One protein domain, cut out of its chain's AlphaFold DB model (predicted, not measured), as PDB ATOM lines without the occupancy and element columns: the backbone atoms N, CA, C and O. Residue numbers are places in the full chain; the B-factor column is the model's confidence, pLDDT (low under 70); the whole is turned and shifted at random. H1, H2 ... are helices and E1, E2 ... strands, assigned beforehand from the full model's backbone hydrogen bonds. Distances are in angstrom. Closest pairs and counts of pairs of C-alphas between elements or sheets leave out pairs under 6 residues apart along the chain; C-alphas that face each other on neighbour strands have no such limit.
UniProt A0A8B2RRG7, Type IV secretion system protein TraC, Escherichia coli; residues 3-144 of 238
ATOM      1  N   ILE A   3     234.624 225.694 206.108       93.94
ATOM      2  CA  ILE A   3     233.431 226.495 206.392       93.94
ATOM      3  C   ILE A   3     233.087 227.278 205.123       93.94
ATOM      4  O   ILE A   3     233.931 228.014 204.610       93.94
ATOM      5  N   LEU A   4     231.857 227.132 204.633       93.75
ATOM      6  CA  LEU A   4     231.298 227.920 203.535       93.75
ATOM      7  C   LEU A   4     230.276 228.895 204.123       93.75
ATOM      8  O   LEU A   4     229.298 228.473 204.732       93.75
ATOM      9  N   THR A   5     230.518 230.196 203.977       93.50
ATOM     10  CA  THR A   5     229.669 231.250 204.553       93.50
ATOM     11  C   THR A   5     229.234 232.234 203.481       93.50
ATOM     12  O   THR A   5     230.053 232.685 202.685       93.50
ATOM     13  N   LEU A   6     227.962 232.627 203.518       94.62
ATOM     14  CA  LEU A   6     227.435 233.767 202.778       94.62
ATOM     15  C   LEU A   6     227.008 234.848 203.775       94.62
ATOM     16  O   LEU A   6     226.066 234.658 204.538       94.62
ATOM     17  N   THR A   7     227.700 235.985 203.766       94.62
ATOM     18  CA  THR A   7     227.294 237.183 204.513       94.62
ATOM     19  C   THR A   7     226.580 238.131 203.562       94.62
ATOM     20  O   THR A   7     227.118 238.428 202.500       94.62
ATOM     21  N   LEU A   8     225.400 238.636 203.925       94.88
ATOM     22  CA  LEU A   8     224.619 239.520 203.059       94.88
ATOM     23  C   LEU A   8     223.945 240.655 203.828       94.88
ATOM     24  O   LEU A   8     223.661 240.531 205.018       94.88
ATOM     25  N   VAL A   9     223.681 241.754 203.125       94.81
ATOM     26  CA  VAL A   9     222.921 242.911 203.600       94.81
ATOM     27  C   VAL A   9     222.012 243.376 202.468       94.81
ATOM     28  O   VAL A   9     222.483 243.686 201.370       94.81
ATOM     29  N   VAL A  10     220.708 243.430 202.741       95.81
ATOM     30  CA  VAL A  10     219.738 244.046 201.830       95.81
ATOM     31  C   VAL A  10     219.990 245.548 201.821       95.81
ATOM     32  O   VAL A  10     220.049 246.181 202.876       95.81
ATOM     33  N   GLU A  11     220.191 246.114 200.638       95.81
ATOM     34  CA  GLU A  11     220.438 247.542 200.505       95.81
ATOM     35  C   GLU A  11     219.147 248.359 200.621       95.81
ATOM     36  O   GLU A  11     218.035 247.854 200.452       95.81
ATOM     37  N   ASP A  12     219.309 249.654 200.896       96.06
ATOM     38  CA  ASP A  12     218.194 250.595 200.940       96.06
ATOM     39  C   ASP A  12     217.437 250.608 199.601       96.06
ATOM     40  O   ASP A  12     218.010 250.873 198.536       96.06
ATOM     41  N   GLN A  13     216.140 250.300 199.653       92.62
ATOM     42  CA  GLN A  13     215.315 250.122 198.455       92.62
ATOM     43  C   GLN A  13     215.113 251.432 197.690       92.62
ATOM     44  O   GLN A  13     215.145 251.443 196.462       92.62
ATOM     45  N   VAL A  14     214.963 252.558 198.393       93.94
ATOM     46  CA  VAL A  14     214.733 253.867 197.761       93.94
ATOM     47  C   VAL A  14     215.979 254.307 196.998       93.94
ATOM     48  O   VAL A  14     215.902 254.741 195.842       93.94
ATOM     49  N   LYS A  15     217.148 254.153 197.621       95.56
ATOM     50  CA  LYS A  15     218.438 254.486 197.023       95.56
ATOM     51  C   LYS A  15     218.742 253.607 195.814       95.56
ATOM     52  O   LYS A  15     219.137 254.130 194.775       95.56
ATOM     53  N   THR A  16     218.541 252.298 195.932       95.62
ATOM     54  CA  THR A  16     218.827 251.348 194.846       95.62
ATOM     55  C   THR A  16     217.843 251.476 193.688       95.62
ATOM     56  O   THR A  16     218.265 251.450 192.535       95.62
ATOM     57  N   HIS A  17     216.561 251.737 193.956       94.62
ATOM     58  CA  HIS A  17     215.589 252.076 192.917       94.62
ATOM     59  C   HIS A  17     215.970 253.372 192.178       94.62
ATOM     60  O   HIS A  17     215.893 253.443 190.951       94.62
ATOM     61  N   SER A  18     216.432 254.396 192.902       95.75
ATOM     62  CA  SER A  18     216.901 255.652 192.295       95.75
ATOM     63  C   SER A  18     218.152 255.440 191.433       95.75
ATOM     64  O   SER A  18     218.217 255.932 190.307       95.75
ATOM     65  N   GLU A  19     219.120 254.659 191.923       96.06
ATOM     66  CA  GLU A  19     220.318 254.256 191.174       96.06
ATOM     67  C   GLU A  19     219.949 253.510 189.883       96.06
ATOM     68  O   GLU A  19     220.432 253.869 188.807       96.06
ATOM     69  N   ALA A  20     219.051 252.523 189.974       95.44
ATOM     70  CA  ALA A  20     218.606 251.730 188.834       95.44
ATOM     71  C   ALA A  20     217.911 252.585 187.766       95.44
ATOM     72  O   ALA A  20     218.163 252.412 186.573       95.44
ATOM     73  N   ASN A  21     217.090 253.556 188.179       95.62
ATOM     74  CA  ASN A  21     216.452 254.497 187.259       95.62
ATOM     75  C   ASN A  21     217.469 255.368 186.517       95.62
ATOM     76  O   ASN A  21     217.377 255.507 185.298       95.62
ATOM     77  N   LEU A  22     218.459 255.918 187.224       96.56
ATOM     78  CA  LEU A  22     219.508 256.736 186.609       96.56
ATOM     79  C   LEU A  22     220.349 255.924 185.615       96.56
ATOM     80  O   LEU A  22     220.596 256.389 184.501       96.56
ATOM     81  N   LYS A  23     220.747 254.700 185.992       95.62
ATOM     82  CA  LYS A  23     221.497 253.779 185.124       95.62
ATOM     83  C   LYS A  23     220.714 253.424 183.867       95.62
ATOM     84  O   LYS A  23     221.255 253.525 182.768       95.62
ATOM     85  N   TYR A  24     219.438 253.079 184.023       96.06
ATOM     86  CA  TYR A  24     218.562 252.795 182.896       96.06
ATOM     87  C   TYR A  24     218.451 253.992 181.947       96.06
ATOM     88  O   TYR A  24     218.670 253.829 180.755       96.06
ATOM     89  N   MET A  25     218.160 255.197 182.452       95.19
ATOM     90  CA  MET A  25     217.984 256.383 181.601       95.19
ATOM     91  C   MET A  25     219.243 256.735 180.801       95.19
ATOM     92  O   MET A  25     219.141 257.188 179.662       95.19
ATOM     93  N   ASP A  26     220.429 256.561 181.388       94.94
ATOM     94  CA  ASP A  26     221.701 256.778 180.692       94.94
ATOM     95  C   ASP A  26     221.927 255.734 179.585       94.94
ATOM     96  O   ASP A  26     222.204 256.087 178.435       94.94
ATOM     97  N   LEU A  27     221.739 254.451 179.903       94.38
ATOM     98  CA  LEU A  27     221.923 253.353 178.952       94.38
ATOM     99  C   LEU A  27     220.867 253.350 177.843       94.38
ATOM    100  O   LEU A  27     221.203 253.099 176.691       94.38
ATOM    101  N   GLU A  28     219.617 253.695 178.151       94.75
ATOM    102  CA  GLU A  28     218.528 253.817 177.178       94.75
ATOM    103  C   GLU A  28     218.798 254.944 176.171       94.75
ATOM    104  O   GLU A  28     218.524 254.812 174.977       94.75
ATOM    105  N   LYS A  29     219.374 256.066 176.622       93.25
ATOM    106  CA  LYS A  29     219.808 257.132 175.712       93.25
ATOM    107  C   LYS A  29     220.928 256.642 174.803       93.25
ATOM    108  O   LYS A  29     220.857 256.852 173.597       93.25
ATOM    109  N   LYS A  30     221.942 255.977 175.361       92.69
ATOM    110  CA  LYS A  30     223.091 255.461 174.599       92.69
ATOM    111  C   LYS A  30     222.685 254.376 173.603       92.69
ATOM    112  O   LYS A  30     223.171 254.407 172.472       92.69
ATOM    113  N   SER A  31     221.771 253.482 173.981       91.06
ATOM    114  CA  SER A  31     221.294 252.389 173.126       91.06
ATOM    115  C   SER A  31     220.586 252.898 171.865       91.06
ATOM    116  O   SER A  31     220.669 252.280 170.811       91.06
ATOM    117  N   LYS A  32     219.966 254.080 171.931       89.81
ATOM    118  CA  LYS A  32     219.284 254.731 170.799       89.81
ATOM    119  C   LYS A  32     220.211 255.535 169.874       89.81
ATOM    120  O   LYS A  32     219.733 256.156 168.927       89.81
ATOM    121  N   THR A  33     221.520 255.562 170.128       91.75
ATOM    122  CA  THR A  33     222.498 256.310 169.313       91.75
ATOM    123  C   THR A  33     223.419 255.380 168.527       91.75
ATOM    124  O   THR A  33     223.455 254.172 168.750       91.75
ATOM    125  N   SER A  34     224.259 255.946 167.651       88.00
ATOM    126  CA  SER A  34     225.334 255.204 166.974       88.00
ATOM    127  C   SER A  34     226.293 254.489 167.935       88.00
ATOM    128  O   SER A  34     226.999 253.587 167.498       88.00
ATOM    129  N   TYR A  35     226.314 254.846 169.226       86.38
ATOM    130  CA  TYR A  35     227.102 254.171 170.259       86.38
ATOM    131  C   TYR A  35     226.776 252.673 170.366       86.38
ATOM    132  O   TYR A  35     227.688 251.860 170.483       86.38
ATOM    133  N   ALA A  36     225.501 252.292 170.226       87.50
ATOM    134  CA  ALA A  36     225.068 250.894 170.282       87.50
ATOM    135  C   ALA A  36     225.656 250.029 169.157       87.50
ATOM    136  O   ALA A  36     225.919 248.847 169.354       87.50
ATOM    137  N   LYS A  37     225.940 250.629 167.991       86.31
ATOM    138  CA  LYS A  37     226.582 249.924 166.868       86.31
ATOM    139  C   LYS A  37     228.012 249.499 167.200       86.31
ATOM    140  O   LYS A  37     228.472 248.479 166.703       86.31
ATOM    141  N   TRP A  38     228.704 250.288 168.022       87.25
ATOM    142  CA  TRP A  38     230.074 250.015 168.459       87.25
ATOM    143  C   TRP A  38     230.117 249.170 169.734       87.25
ATOM    144  O   TRP A  38     231.034 248.372 169.903       87.25
ATOM    145  N   PHE A  39     229.111 249.307 170.603       91.44
ATOM    146  CA  PHE A  39     229.003 248.583 171.868       91.44
ATOM    147  C   PHE A  39     227.625 247.915 172.009       91.44
ATOM    148  O   PHE A  39     226.750 248.437 172.703       91.44
ATOM    149  N   PRO A  40     227.419 246.733 171.397       87.25
ATOM    150  CA  PRO A  40     226.132 246.036 171.439       87.25
ATOM    151  C   PRO A  40     225.690 245.606 172.848       87.25
ATOM    152  O   PRO A  40     224.510 245.336 173.068       87.25
ATOM    153  N   SER A  41     226.608 245.534 173.825       92.25
ATOM    154  CA  SER A  41     226.267 245.196 175.218       92.25
ATOM    155  C   SER A  41     225.326 246.220 175.856       92.25
ATOM    156  O   SER A  41     224.513 245.850 176.695       92.25
ATOM    157  N   VAL A  42     225.361 247.473 175.396       93.19
ATOM    158  CA  VAL A  42     224.567 248.584 175.939       93.19
ATOM    159  C   VAL A  42     223.067 248.321 175.831       93.19
ATOM    160  O   VAL A  42     222.319 248.673 176.738       93.19
ATOM    161  N   GLU A  43     222.610 247.681 174.752       92.25
ATOM    162  CA  GLU A  43     221.197 247.313 174.599       92.25
ATOM    163  C   GLU A  43     220.771 246.261 175.629       92.25
ATOM    164  O   GLU A  43     219.692 246.368 176.218       92.25
ATOM    165  N   LYS A  44     221.635 245.269 175.883       93.44
ATOM    166  CA  LYS A  44     221.393 244.230 176.891       93.44
ATOM    167  C   LYS A  44     221.391 244.822 178.295       93.44
ATOM    168  O   LYS A  44     220.443 244.597 179.036       93.44
ATOM    169  N   GLU A  45     222.384 245.645 178.617       93.31
ATOM    170  CA  GLU A  45     222.478 246.329 179.908       93.31
ATOM    171  C   GLU A  45     221.270 247.251 180.139       93.31
ATOM    172  O   GLU A  45     220.685 247.246 181.221       93.31
ATOM    173  N   ALA A  46     220.838 248.012 179.124       94.75
ATOM    174  CA  ALA A  46     219.639 248.844 179.216       94.75
ATOM    175  C   ALA A  46     218.391 248.002 179.512       94.75
ATOM    176  O   ALA A  46     217.559 248.391 180.333       94.75
ATOM    177  N   LYS A  47     218.258 246.838 178.866       95.06
ATOM    178  CA  LYS A  47     217.158 245.908 179.129       95.06
ATOM    179  C   LYS A  47     217.211 245.374 180.562       95.06
ATOM    180  O   LYS A  47     216.210 245.469 181.265       95.06
ATOM    181  N   GLU A  48     218.366 244.890 181.012       93.88
ATOM    182  CA  GLU A  48     218.560 244.350 182.364       93.88
ATOM    183  C   GLU A  48     218.239 245.384 183.450       93.88
ATOM    184  O   GLU A  48     217.430 245.118 184.339       93.88
ATOM    185  N   TRP A  49     218.785 246.601 183.346       95.19
ATOM    186  CA  TRP A  49     218.468 247.690 184.277       95.19
ATOM    187  C   TRP A  49     216.994 248.102 184.215       95.19
ATOM    188  O   TRP A  49     216.417 248.483 185.236       95.19
ATOM    189  N   GLY A  50     216.378 248.010 183.034       95.19
ATOM    190  CA  GLY A  50     214.963 248.292 182.811       95.19
ATOM    191  C   GLY A  50     214.036 247.297 183.505       95.19
ATOM    192  O   GLY A  50     213.032 247.704 184.088       95.19
ATOM    193  N   GLU A  51     214.383 246.014 183.483       95.38
ATOM    194  CA  GLU A  51     213.660 244.965 184.199       95.38
ATOM    195  C   GLU A  51     213.908 245.038 185.713       95.38
ATOM    196  O   GLU A  51     212.961 244.973 186.501       95.38
ATOM    197  N   LEU A  52     215.163 245.249 186.126       94.50
ATOM    198  CA  LEU A  52     215.540 245.397 187.532       94.50
ATOM    199  C   LEU A  52     214.769 246.545 188.191       94.50
ATOM    200  O   LEU A  52     214.148 246.343 189.231       94.50
ATOM    201  N   ARG A  53     214.738 247.742 187.583       94.50
ATOM    202  CA  ARG A  53     214.010 248.885 188.165       94.50
ATOM    203  C   ARG A  53     212.511 248.612 188.325       94.50
ATOM    204  O   ARG A  53     211.927 249.095 189.288       94.50
ATOM    205  N   GLN A  54     211.895 247.842 187.420       94.88
ATOM    206  CA  GLN A  54     210.477 247.487 187.528       94.88
ATOM    207  C   GLN A  54     210.245 246.571 188.728       94.88
ATOM    208  O   GLN A  54     209.340 246.834 189.515       94.88
ATOM    209  N   ARG A  55     211.096 245.549 188.907       95.25
ATOM    210  CA  ARG A  55     211.034 244.641 190.064       95.25
ATOM    211  C   ARG A  55     211.317 245.352 191.388       95.25
ATOM    212  O   ARG A  55     210.661 245.055 192.382       95.25
ATOM    213  N   LEU A  56     212.263 246.292 191.406       94.62
ATOM    214  CA  LEU A  56     212.536 247.123 192.584       94.62
ATOM    215  C   LEU A  56     211.351 248.049 192.893       94.62
ATOM    216  O   LEU A  56     210.933 248.149 194.042       94.62
ATOM    217  N   GLY A  57     210.775 248.694 191.874       92.06
ATOM    218  CA  GLY A  57     209.645 249.613 192.031       92.06
ATOM    219  C   GLY A  57     208.343 248.928 192.460       92.06
ATOM    220  O   GLY A  57     207.541 249.535 193.162       92.06
ATOM    221  N   SER A  58     208.143 247.662 192.080       93.56
ATOM    222  CA  SER A  58     206.999 246.843 192.508       93.56
ATOM    223  C   SER A  58     207.215 246.126 193.846       93.56
ATOM    224  O   SER A  58     206.292 245.478 194.338       93.56
ATOM    225  N   GLY A  59     208.416 246.206 194.429       90.69
ATOM    226  CA  GLY A  59     208.779 245.479 195.650       90.69
ATOM    227  C   GLY A  59     208.927 243.963 195.466       90.69
ATOM    228  O   GLY A  59     208.954 243.230 196.450       90.69
ATOM    229  N   GLN A  60     209.021 243.472 194.226       91.62
ATOM    230  CA  GLN A  60     209.211 242.047 193.923       91.62
ATOM    231  C   GLN A  60     210.649 241.564 194.148       91.62
ATOM    232  O   GLN A  60     210.881 240.363 194.275       91.62
ATOM    233  N   SER A  61     211.619 242.477 194.154       94.12
ATOM    234  CA  SER A  61     213.039 242.166 194.317       94.12
ATOM    235  C   SER A  61     213.739 243.252 195.128       94.12
ATOM    236  O   SER A  61     213.173 244.302 195.431       94.12
ATOM    237  N   SER A  62     214.989 242.991 195.489       96.25
ATOM    238  CA  SER A  62     215.846 243.901 196.239       96.25
ATOM    239  C   SER A  62     217.290 243.724 195.800       96.25
ATOM    240  O   SER A  62     217.720 242.602 195.545       96.25
ATOM    241  N   VAL A  63     218.070 244.806 195.763       97.00
ATOM    242  CA  VAL A  63     219.525 244.690 195.590       97.00
ATOM    243  C   VAL A  63     220.155 244.280 196.918       97.00
ATOM    244  O   VAL A  63     219.869 244.857 197.970       97.00
ATOM    245  N   VAL A  64     221.025 243.279 196.867       97.69
ATOM    246  CA  VAL A  64     221.705 242.709 198.027       97.69
ATOM    247  C   VAL A  64     223.210 242.812 197.825       97.69
ATOM    248  O   VAL A  64     223.750 242.321 196.834       97.69
ATOM    249  N   SER A  65     223.886 243.429 198.791       97.12
ATOM    250  CA  SER A  65     225.340 243.368 198.929       97.12
ATOM    251  C   SER A  65     225.702 242.060 199.633       97.12
ATOM    252  O   SER A  65     225.172 241.790 200.712       97.12
ATOM    253  N   TYR A  66     226.605 241.256 199.077       96.62
ATOM    254  CA  TYR A  66     226.976 239.961 199.646       96.62
ATOM    255  C   TYR A  66     228.472 239.648 199.538       96.62
ATOM    256  O   TYR A  66     229.191 240.171 198.689       96.62
ATOM    257  N   PHE A  67     228.938 238.765 200.416       95.62
ATOM    258  CA  PHE A  67     230.286 238.216 200.451       95.62
ATOM    259  C   PHE A  67     230.201 236.703 200.681       95.62
ATOM    260  O   PHE A  67     229.734 236.259 201.732       95.62
ATOM    261  N   LEU A  68     230.625 235.926 199.682       94.56
ATOM    262  CA  LEU A  68     230.738 234.470 199.750       94.56
ATOM    263  C   LEU A  68     232.182 234.104 200.109       94.56
ATOM    264  O   LEU A  68     233.114 234.533 199.431       94.56
ATOM    265  N   ASN A  69     232.366 233.319 201.165       94.44
ATOM    266  CA  ASN A  69     233.678 232.970 201.696       94.44
ATOM    267  C   ASN A  69     233.805 231.470 201.939       94.44
ATOM    268  O   ASN A  69     232.895 230.838 202.478       94.44
ATOM    269  N   ILE A  70     234.978 230.931 201.612       94.81
ATOM    270  CA  ILE A  70     235.365 229.552 201.907       94.81
ATOM    271  C   ILE A  70     236.613 229.605 202.764       94.81
ATOM    272  O   ILE A  70     237.647 230.112 202.343       94.81
ATOM    273  N   THR A  71     236.518 229.085 203.982       94.69
ATOM    274  CA  THR A  71     237.677 228.903 204.854       94.69
ATOM    275  C   THR A  71     237.985 227.425 204.955       94.69
ATOM    276  O   THR A  71     237.205 226.666 205.528       94.69
ATOM    277  N   ALA A  72     239.109 227.016 204.378       94.31
ATOM    278  CA  ALA A  72     239.582 225.644 204.423       94.31
ATOM    279  C   ALA A  72     240.583 225.443 205.562       94.31
ATOM    280  O   ALA A  72     241.380 226.321 205.878       94.31
ATOM    281  N   PHE A  73     240.543 224.257 206.155       94.00
ATOM    282  CA  PHE A  73     241.452 223.814 207.199       94.00
ATOM    283  C   PHE A  73     242.261 222.638 206.666       94.00
ATOM    284  O   PHE A  73     241.694 221.618 206.252       94.00
ATOM    285  N   CYS A  74     243.577 222.794 206.700       94.12
ATOM    286  CA  CYS A  74     244.555 221.813 206.260       94.12
ATOM    287  C   CYS A  74     245.690 221.709 207.290       94.12
ATOM    288  O   CYS A  74     245.702 222.430 208.289       94.12
ATOM    289  N   LYS A  75     246.610 220.763 207.076       94.94
ATOM    290  CA  LYS A  75     247.838 220.685 207.874       94.94
ATOM    291  C   LYS A  75     248.681 221.931 207.611       94.94
ATOM    292  O   LYS A  75     248.660 222.447 206.499       94.94
ATOM    293  N   ASP A  76     249.430 222.367 208.619       93.31
ATOM    294  CA  ASP A  76     250.323 223.523 208.518       93.31
ATOM    295  C   ASP A  76     251.554 223.189 207.656       93.31
ATOM    296  O   ASP A  76     252.619 222.816 208.142       93.31
ATOM    297  N   ASN A  77     251.339 223.186 206.342       95.75
ATOM    298  CA  ASN A  77     252.312 222.883 205.306       95.75
ATOM    299  C   ASN A  77     251.918 223.658 204.037       95.75
ATOM    300  O   ASN A  77     250.781 223.561 203.574       95.75
ATOM    301  N   ASN A  78     252.869 224.397 203.461       93.50
ATOM    302  CA  ASN A  78     252.645 225.236 202.282       93.50
ATOM    303  C   ASN A  78     252.205 224.453 201.034       93.50
ATOM    304  O   ASN A  78     251.370 224.947 200.281       93.50
ATOM    305  N   GLU A  79     252.743 223.253 200.811       96.25
ATOM    306  CA  GLU A  79     252.362 222.390 199.688       96.25
ATOM    307  C   GLU A  79     250.910 221.936 199.850       96.25
ATOM    308  O   GLU A  79     250.093 222.153 198.960       96.25
ATOM    309  N   THR A  80     250.551 221.431 201.035       95.25
ATOM    310  CA  THR A  80     249.171 221.019 201.334       95.25
ATOM    311  C   THR A  80     248.193 222.196 201.253       95.25
ATOM    312  O   THR A  80     247.076 222.038 200.765       95.25
ATOM    313  N   ALA A  81     248.584 223.385 201.717       93.62
ATOM    314  CA  ALA A  81     247.750 224.581 201.621       93.62
ATOM    315  C   ALA A  81     247.498 224.985 200.159       93.62
ATOM    316  O   ALA A  81     246.361 225.298 199.803       93.62
ATOM    317  N   LEU A  82     248.532 224.929 199.310       95.06
ATOM    318  CA  LEU A  82     248.421 225.223 197.883       95.06
ATOM    319  C   LEU A  82     247.548 224.196 197.151       95.06
ATOM    320  O   LEU A  82     246.709 224.590 196.343       95.06
ATOM    321  N   GLU A  83     247.709 222.905 197.445       96.19
ATOM    322  CA  GLU A  83     246.879 221.830 196.886       96.19
ATOM    323  C   GLU A  83     245.397 222.049 197.217       96.19
ATOM    324  O   GLU A  83     244.552 222.103 196.322       96.19
ATOM    325  N   VAL A  84     245.084 222.276 198.497       95.56
ATOM    326  CA  VAL A  84     243.709 222.526 198.959       95.56
ATOM    327  C   VAL A  84     243.128 223.801 198.342       95.56
ATOM    328  O   VAL A  84     241.953 223.821 197.970       95.56
ATOM    329  N   GLU A  85     243.924 224.868 198.215       94.62
ATOM    330  CA  GLU A  85     243.500 226.090 197.529       94.62
ATOM    331  C   GLU A  85     243.132 225.795 196.069       94.62
ATOM    332  O   GLU A  85     242.035 226.146 195.625       94.62
ATOM    333  N   GLN A  86     244.011 225.115 195.328       95.62
ATOM    334  CA  GLN A  86     243.781 224.780 193.922       95.62
ATOM    335  C   GLN A  86     242.549 223.893 193.734       95.62
ATOM    336  O   GLN A  86     241.762 224.142 192.817       95.62
ATOM    337  N   ASP A  87     242.331 222.914 194.610       95.81
ATOM    338  CA  ASP A  87     241.153 222.048 194.568       95.81
ATOM    339  C   ASP A  87     239.849 222.843 194.710       95.81
ATOM    340  O   ASP A  87     238.891 222.624 193.957       95.81
ATOM    341  N   ILE A  88     239.814 223.810 195.631       95.31
ATOM    342  CA  ILE A  88     238.651 224.677 195.851       95.31
ATOM    343  C   ILE A  88     238.425 225.589 194.646       95.31
ATOM    344  O   ILE A  88     237.316 225.632 194.105       95.31
ATOM    345  N   LEU A  89     239.470 226.287 194.191       95.56
ATOM    346  CA  LEU A  89     239.386 227.197 193.048       95.56
ATOM    347  C   LEU A  89     238.914 226.461 191.786       95.56
ATOM    348  O   LEU A  89     238.012 226.929 191.093       95.56
ATOM    349  N   ASN A  90     239.472 225.280 191.509       95.88
ATOM    350  CA  ASN A  90     239.115 224.481 190.341       95.88
ATOM    351  C   ASN A  90     237.684 223.936 190.429       95.88
ATOM    352  O   ASN A  90     236.970 223.929 189.425       95.88
ATOM    353  N   SER A  91     237.246 223.504 191.614       94.38
ATOM    354  CA  SER A  91     235.885 222.998 191.829       94.38
ATOM    355  C   SER A  91     234.826 224.075 191.591       94.38
ATOM    356  O   SER A  91     233.837 223.819 190.906       94.38
ATOM    357  N   PHE A  92     235.042 225.296 192.087       93.69
ATOM    358  CA  PHE A  92     234.118 226.410 191.854       93.69
ATOM    359  C   PHE A  92     234.178 226.920 190.413       93.69
ATOM    360  O   PHE A  92     233.128 227.128 189.800       93.69
ATOM    361  N   ARG A  93     235.376 227.006 189.818       95.81
ATOM    362  CA  ARG A  93     235.546 227.434 188.421       95.81
ATOM    363  C   ARG A  93     234.813 226.517 187.443       95.81
ATOM    364  O   ARG A  93     234.178 227.012 186.517       95.81
ATOM    365  N   LYS A  94     234.834 225.197 187.667       94.00
ATOM    366  CA  LYS A  94     234.064 224.221 186.865       94.00
ATOM    367  C   LYS A  94     232.555 224.481 186.885       94.00
ATOM    368  O   LYS A  94     231.875 224.132 185.928       94.00
ATOM    369  N   ASN A  95     232.049 225.108 187.947       89.69
ATOM    370  CA  ASN A  95     230.643 225.474 188.114       89.69
ATOM    371  C   ASN A  95     230.353 226.940 187.733       89.69
ATOM    372  O   ASN A  95     229.288 227.454 188.054       89.69
ATOM    373  N   GLY A  96     231.289 227.626 187.064       91.12
ATOM    374  CA  GLY A  96     231.115 229.011 186.614       91.12
ATOM    375  C   GLY A  96     231.371 230.076 187.683       91.12
ATOM    376  O   GLY A  96     231.101 231.249 187.439       91.12
ATOM    377  N   PHE A  97     231.910 229.699 188.847       90.88
ATOM    378  CA  PHE A  97     232.261 230.633 189.917       90.88
ATOM    379  C   PHE A  97     233.767 230.855 189.981       90.88
ATOM    380  O   PHE A  97     234.537 229.934 190.245       90.88
ATOM    381  N   GLU A  98     234.194 232.099 189.797       91.81
ATOM    382  CA  GLU A  98     235.592 232.475 189.965       91.81
ATOM    383  C   GLU A  98     235.835 232.998 191.384       91.81
ATOM    384  O   GLU A  98     235.321 234.042 191.786       91.81
ATOM    385  N   LEU A  99     236.600 232.233 192.162       92.75
ATOM    386  CA  LEU A  99     237.004 232.597 193.515       92.75
ATOM    387  C   LEU A  99     238.408 233.209 193.512       92.75
ATOM    388  O   LEU A  99     239.237 232.896 192.659       92.75
ATOM    389  N   ILE A 100     238.682 234.055 194.505       90.94
ATOM    390  CA  ILE A 100     239.967 234.742 194.669       90.94
ATOM    391  C   ILE A 100     240.575 234.341 196.013       90.94
ATOM    392  O   ILE A 100     239.919 234.460 197.049       90.94
ATOM    393  N   SER A 101     241.841 233.911 196.003       91.62
ATOM    394  CA  SER A 101     242.575 233.609 197.237       91.62
ATOM    395  C   SER A 101     242.912 234.900 198.009       91.62
ATOM    396  O   SER A 101     243.480 235.841 197.437       91.62
ATOM    397  N   PRO A 102     242.552 235.003 199.303       89.94
ATOM    398  CA  PRO A 102     242.727 236.225 200.079       89.94
ATOM    399  C   PRO A 102     244.173 236.400 200.564       89.94
ATOM    400  O   PRO A 102     244.583 235.838 201.574       89.94
ATOM    401  N   ARG A 103     244.945 237.299 199.948       88.81
ATOM    402  CA  ARG A 103     246.285 237.648 200.461       88.81
ATOM    403  C   ARG A 103     246.194 238.504 201.723       88.81
ATOM    404  O   ARG A 103     245.513 239.526 201.722       88.81
ATOM    405  N   PHE A 104     246.871 238.086 202.796       90.69
ATOM    406  CA  PHE A 104     246.940 238.780 204.099       90.69
ATOM    407  C   PHE A 104     245.587 239.064 204.786       90.69
ATOM    408  O   PHE A 104     245.534 239.791 205.770       90.69
ATOM    409  N   ASN A 105     244.489 238.469 204.307       92.94
ATOM    410  CA  ASN A 105     243.129 238.727 204.799       92.94
ATOM    411  C   ASN A 105     242.450 237.480 205.390       92.94
ATOM    412  O   ASN A 105     241.255 237.507 205.682       92.94
ATOM    413  N   HIS A 106     243.206 236.400 205.607       91.69
ATOM    414  CA  HIS A 106     242.703 235.133 206.147       91.69
ATOM    415  C   HIS A 106     241.955 235.314 207.474       91.69
ATOM    416  O   HIS A 106     240.817 234.870 207.594       91.69
ATOM    417  N   MET A 107     242.545 236.032 208.440       92.44
ATOM    418  CA  MET A 107     241.918 236.271 209.748       92.44
ATOM    419  C   MET A 107     240.619 237.076 209.621       92.44
ATOM    420  O   MET A 107     239.605 236.706 210.204       92.44
ATOM    421  N   ARG A 108     240.621 238.146 208.813       92.56
ATOM    422  CA  ARG A 108     239.418 238.949 208.546       92.56
ATOM    423  C   ARG A 108     238.304 238.065 207.990       92.56
ATOM    424  O   ARG A 108     237.196 238.090 208.513       92.56
ATOM    425  N   ASN A 109     238.605 237.269 206.966       94.00
ATOM    426  CA  ASN A 109     237.634 236.377 206.341       94.00
ATOM    427  C   ASN A 109     237.150 235.293 207.315       94.00
ATOM    428  O   ASN A 109     235.954 235.039 207.385       94.00
ATOM    429  N   PHE A 110     238.031 234.706 208.125       94.12
ATOM    430  CA  PHE A 110     237.629 233.742 209.149       94.12
ATOM    431  C   PHE A 110     236.654 234.356 210.165       94.12
ATOM    432  O   PHE A 110     235.613 233.772 210.451       94.12
ATOM    433  N   LEU A 111     236.936 235.570 210.655       94.06
ATOM    434  CA  LEU A 111     236.051 236.267 211.590       94.06
ATOM    435  C   LEU A 111     234.671 236.559 210.987       94.06
ATOM    436  O   LEU A 111     233.693 236.580 211.730       94.06
ATOM    437  N   THR A 112     234.556 236.743 209.664       92.12
ATOM    438  CA  THR A 112     233.241 236.936 209.011       92.12
ATOM    439  C   THR A 112     232.339 235.711 209.106       92.12
ATOM    440  O   THR A 112     231.122 235.865 209.071       92.12
ATOM    441  N   CYS A 113     232.912 234.517 209.280       91.81
ATOM    442  CA  CYS A 113     232.162 233.277 209.454       91.81
ATOM    443  C   CYS A 113     231.495 233.172 210.834       91.81
ATOM    444  O   CYS A 113     230.602 232.349 211.025       91.81
ATOM    445  N   LEU A 114     231.936 233.970 211.812       92.44
ATOM    446  CA  LEU A 114     231.418 233.901 213.172       92.44
ATOM    447  C   LEU A 114     230.119 234.713 213.315       92.44
ATOM    448  O   LEU A 114     230.016 235.823 212.776       92.44
ATOM    449  N   PRO A 115     229.144 234.217 214.102       89.94
ATOM    450  CA  PRO A 115     227.907 234.939 214.368       89.94
ATOM    451  C   PRO A 115     228.160 236.371 214.855       89.94
ATOM    452  O   PRO A 115     229.051 236.626 215.666       89.94
ATOM    453  N   PHE A 116     227.348 237.311 214.367       90.69
ATOM    454  CA  PHE A 116     227.347 238.730 214.753       90.69
ATOM    455  C   PHE A 116     228.614 239.542 214.422       90.69
ATOM    456  O   PHE A 116     228.620 240.753 214.646       90.69
ATOM    457  N   MET A 117     229.665 238.951 213.844       93.69
ATOM    458  CA  MET A 117     230.890 239.691 213.509       93.69
ATOM    459  C   MET A 117     230.704 240.649 212.332       93.69
ATOM    460  O   MET A 117     231.165 241.788 212.390       93.69
ATOM    461  N   ALA A 118     229.967 240.232 211.297       89.88
ATOM    462  CA  ALA A 118     229.667 241.069 210.133       89.88
ATOM    463  C   ALA A 118     229.021 242.414 210.523       89.88
ATOM    464  O   ALA A 118     229.408 243.464 210.002       89.88
ATOM    465  N   GLY A 119     228.095 242.389 211.491       88.31
ATOM    466  CA  GLY A 119     227.379 243.570 211.982       88.31
ATOM    467  C   GLY A 119     228.237 244.546 212.796       88.31
ATOM    468  O   GLY A 119     227.916 245.728 212.854       88.31
ATOM    469  N   LYS A 120     229.371 244.109 213.363       90.25
ATOM    470  CA  LYS A 120     230.291 244.953 214.154       90.25
ATOM    471  C   LYS A 120     231.249 245.793 213.294       90.25
ATOM    472  O   LYS A 120     232.359 246.108 213.710       90.25
ATOM    473  N   GLY A 121     230.845 246.135 212.073       90.81
ATOM    474  CA  GLY A 121     231.652 246.910 211.124       90.81
ATOM    475  C   GLY A 121     232.555 246.076 210.213       90.81
ATOM    476  O   GLY A 121     233.115 246.618 209.263       90.81
ATOM    477  N   LEU A 122     232.647 244.758 210.411       93.88
ATOM    478  CA  LEU A 122     233.444 243.887 209.542       93.88
ATOM    479  C   LEU A 122     232.894 243.855 208.108       93.88
ATOM    480  O   LEU A 122     233.665 243.850 207.153       93.88
ATOM    481  N   PHE A 123     231.571 243.942 207.931       95.12
ATOM    482  CA  PHE A 123     230.974 244.063 206.597       95.12
ATOM    483  C   PHE A 123     231.367 245.367 205.885       95.12
ATOM    484  O   PHE A 123     231.594 245.375 204.676       95.12
ATOM    485  N   LYS A 124     231.518 246.469 206.634       94.38
ATOM    486  CA  LYS A 124     232.024 247.736 206.089       94.38
ATOM    487  C   LYS A 124     233.466 247.577 205.597       94.38
ATOM    488  O   LYS A 124     233.757 247.990 204.482       94.38
ATOM    489  N   GLN A 125     234.321 246.899 206.364       94.00
ATOM    490  CA  GLN A 125     235.701 246.607 205.953       94.00
ATOM    491  C   GLN A 125     235.765 245.718 204.704       94.00
ATOM    492  O   GLN A 125     236.589 245.951 203.824       94.00
ATOM    493  N   LEU A 126     234.884 244.716 204.587       94.94
ATOM    494  CA  LEU A 126     234.774 243.910 203.365       94.94
ATOM    495  C   LEU A 126     234.409 244.777 202.153       94.94
ATOM    496  O   LEU A 126     234.969 244.599 201.070       94.94
ATOM    497  N   LYS A 127     233.487 245.729 202.336       94.75
ATOM    498  CA  LYS A 127     233.074 246.657 201.281       94.75
ATOM    499  C   LYS A 127     234.212 247.591 200.869       94.75
ATOM    500  O   LYS A 127     234.447 247.761 199.679       94.75
ATOM    501  N   GLU A 128     234.945 248.142 201.834       94.06
ATOM    502  CA  GLU A 128     236.124 248.991 201.600       94.06
ATOM    503  C   GLU A 128     237.266 248.227 200.918       94.06
ATOM    504  O   GLU A 128     237.967 248.783 200.079       94.06
ATOM    505  N   ALA A 129     237.413 246.934 201.214       92.06
ATOM    506  CA  ALA A 129     238.376 246.060 200.554       92.06
ATOM    507  C   ALA A 129     237.956 245.620 199.138       92.06
ATOM    508  O   ALA A 129     238.703 244.883 198.496       92.06
ATOM    509  N   GLY A 130     236.770 246.013 198.660       92.88
ATOM    510  CA  GLY A 130     236.294 245.699 197.311       92.88
ATOM    511  C   GLY A 130     235.933 244.228 197.082       92.88
ATOM    512  O   GLY A 130     235.860 243.797 195.937       92.88
ATOM    513  N   VAL A 131     235.708 243.447 198.147       93.38
ATOM    514  CA  VAL A 131     235.377 242.009 198.038       93.38
ATOM    515  C   VAL A 131     233.875 241.717 198.129       93.38
ATOM    516  O   VAL A 131     233.461 240.570 197.992       93.38
ATOM    517  N   VAL A 132     233.055 242.744 198.367       95.69
ATOM    518  CA  VAL A 132     231.589 242.637 198.393       95.69
ATOM    519  C   VAL A 132     231.040 242.776 196.979       95.69
ATOM    520  O   VAL A 132     231.327 243.753 196.291       95.69
ATOM    521  N   GLN A 133     230.209 241.820 196.577       95.38
ATOM    522  CA  GLN A 133     229.483 241.818 195.310       95.38
ATOM    523  C   GLN A 133     228.040 242.293 195.515       95.38
ATOM    524  O   GLN A 133     227.543 242.331 196.641       95.38
ATOM    525  N   ARG A 134     227.361 242.669 194.427       95.94
ATOM    526  CA  ARG A 134     225.947 243.076 194.435       95.94
ATOM    527  C   ARG A 134     225.171 242.248 193.423       95.94
ATOM    528  O   ARG A 134     225.629 242.086 192.297       95.94
ATOM    529  N   ALA A 135     224.001 241.758 193.811       95.81
ATOM    530  CA  ALA A 135     223.071 241.076 192.914       95.81
ATOM    531  C   ALA A 135     221.629 241.243 193.413       95.81
ATOM    532  O   ALA A 135     221.403 241.783 194.498       95.81
ATOM    533  N   GLU A 136     220.644 240.782 192.641       95.81
ATOM    534  CA  GLU A 136     219.270 240.698 193.140       95.81
ATOM    535  C   GLU A 136     219.150 239.650 194.247       95.81
ATOM    536  O   GLU A 136     219.852 238.634 194.257       95.81
ATOM    537  N   SER A 137     218.213 239.873 195.166       96.00
ATOM    538  CA  SER A 137     217.907 238.970 196.275       96.00
ATOM    539  C   SER A 137     217.651 237.540 195.806       96.00
ATOM    540  O   SER A 137     218.128 236.602 196.442       96.00
ATOM    541  N   PHE A 138     216.991 237.365 194.657       94.69
ATOM    542  CA  PHE A 138     216.789 236.056 194.041       94.69
ATOM    543  C   PHE A 138     218.113 235.363 193.692       94.69
ATOM    544  O   PHE A 138     218.298 234.188 194.002       94.69
ATOM    545  N   ASN A 139     219.069 236.072 193.087       93.62
ATOM    546  CA  ASN A 139     220.371 235.490 192.763       93.62
ATOM    547  C   ASN A 139     221.134 235.117 194.034       93.62
ATOM    548  O   ASN A 139     221.660 234.012 194.122       93.62
ATOM    549  N   VAL A 140     221.152 236.000 195.037       95.50
ATOM    550  CA  VAL A 140     221.862 235.749 196.301       95.50
ATOM    551  C   VAL A 140     221.241 234.587 197.080       95.50
ATOM    552  O   VAL A 140     221.975 233.792 197.662       95.50
ATOM    553  N   ALA A 141     219.914 234.428 197.047       93.31
ATOM    554  CA  ALA A 141     219.232 233.285 197.649       93.31
ATOM    555  C   ALA A 141     219.699 231.951 197.041       93.31
ATOM    556  O   ALA A 141     219.950 230.997 197.771       93.31
ATOM    557  N   ASN A 142     219.916 231.907 195.722       90.69
ATOM    558  CA  ASN A 142     220.447 230.725 195.034       90.69
ATOM    559  C   ASN A 142     221.937 230.453 195.326       90.69
ATOM    560  O   ASN A 142     222.431 229.374 195.012       90.69
ATOM    561  N   LEU A 143     222.658 231.403 195.934       91.25
ATOM    562  CA  LEU A 143     224.044 231.230 196.393       91.25
ATOM    563  C   LEU A 143     224.142 230.813 197.863       91.25
ATOM    564  O   LEU A 143     225.250 230.625 198.373       91.25
ATOM    565  N   MET A 144     223.015 230.717 198.574       91.88
ATOM    566  CA  MET A 144     223.029 230.335 199.979       91.88
ATOM    567  C   MET A 144     223.624 228.932 200.141       91.88
ATOM    568  O   MET A 144     223.217 228.012 199.432       91.88
TER     569      MET A 144
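This is residues 3 to 144 of the 238 residues of the protein "Type IV secretion system protein TraC" of Escherichia coli (UniProt A0A8B2RRG7). A narrow, strongly twisted ribbon of three antiparallel strands, E1, E2 and E3, has H1 and H3 side by side beyond one end, with short H2 near their far ends; beyond the opposite end of the ribbon, residues 73 to 77 lead from E2 into H4, which folds back and only grazes the ribbon, with its residues 81 to 88 near Ala 72 of E2. H5 packs on one face of the ribbon and H7 on the other, while H6 touches H5. The printed part has 142 residues, with seven named helices and three strands in the order E1 H1 H2 H3 E2 H4 H5 H6 E3 H7; the sheet's order is E1 E2 E3 and the class is mixed, helices and strands. The whole is loose, with a radius of gyration of the C-alphas of 18.8 A, and elongated, spanning 58 by 35 by 25 A.

Begin at E1, residues 3 to 10, an edge strand antiparallel to the inner strand E2, residues 63 to 72, at 166 degrees; look for N 3 and O 71, 2.8 A apart. On the other side of E2 is E3, residues 133 to 136, antiparallel at 128 degrees, with N 64 and O 135 at 2.8 A. H1, residues 13 to 31, touches H3, residues 41 to 57, at a shallow tilt of 29 degrees, opposite ways; the closest C-alphas, of Leu 27 and Ala 46, are 5.1 A apart. H2, residues 35 to 38, is close to H1 but not clearly touching, with C-alphas 30 and 36 at 6.6 A. H4, residues 78 to 94, only grazes the sheet with its residues 81 to 88. H5, residues 106 to 112, is on the sheet at a height of 8.8 A, over E2 and slantwise to it at 52 degrees on the local plane. It only just touches H6, residues 122 to 128, with 3 pairs of C-alphas within 8 A, the closest those of Thr 112 and Leu 122, 7.0 A. On the opposite face from H5, H7, residues 137 to 142, lies over E2, along it at 5 degrees on the local plane. Every O i to N i+4 pair is within hydrogen-bond range in H1, H4, H5, H6 and H7, and 12 of 13 in H3; H2 is too short for such a pair.

Find C-alpha 3 at (233.431, 226.495, 206.392), where E1 begins its 22.7 A. H1 runs 26.1 A from C-alpha 13 at (215.315, 250.122, 198.455), H3 24.1 A, E2 29.0 A and H4 24.2 A. H7 ends at C-alpha 142, (220.447, 230.725, 195.034).

The C-alphas farthest apart, of Thr 33 and Lys 75, are 58.3 A apart. The link from H4 to H5, 11 residues, is long. The printed part has no cut, its mean pLDDT is 93.6, and no printed residue is under 70.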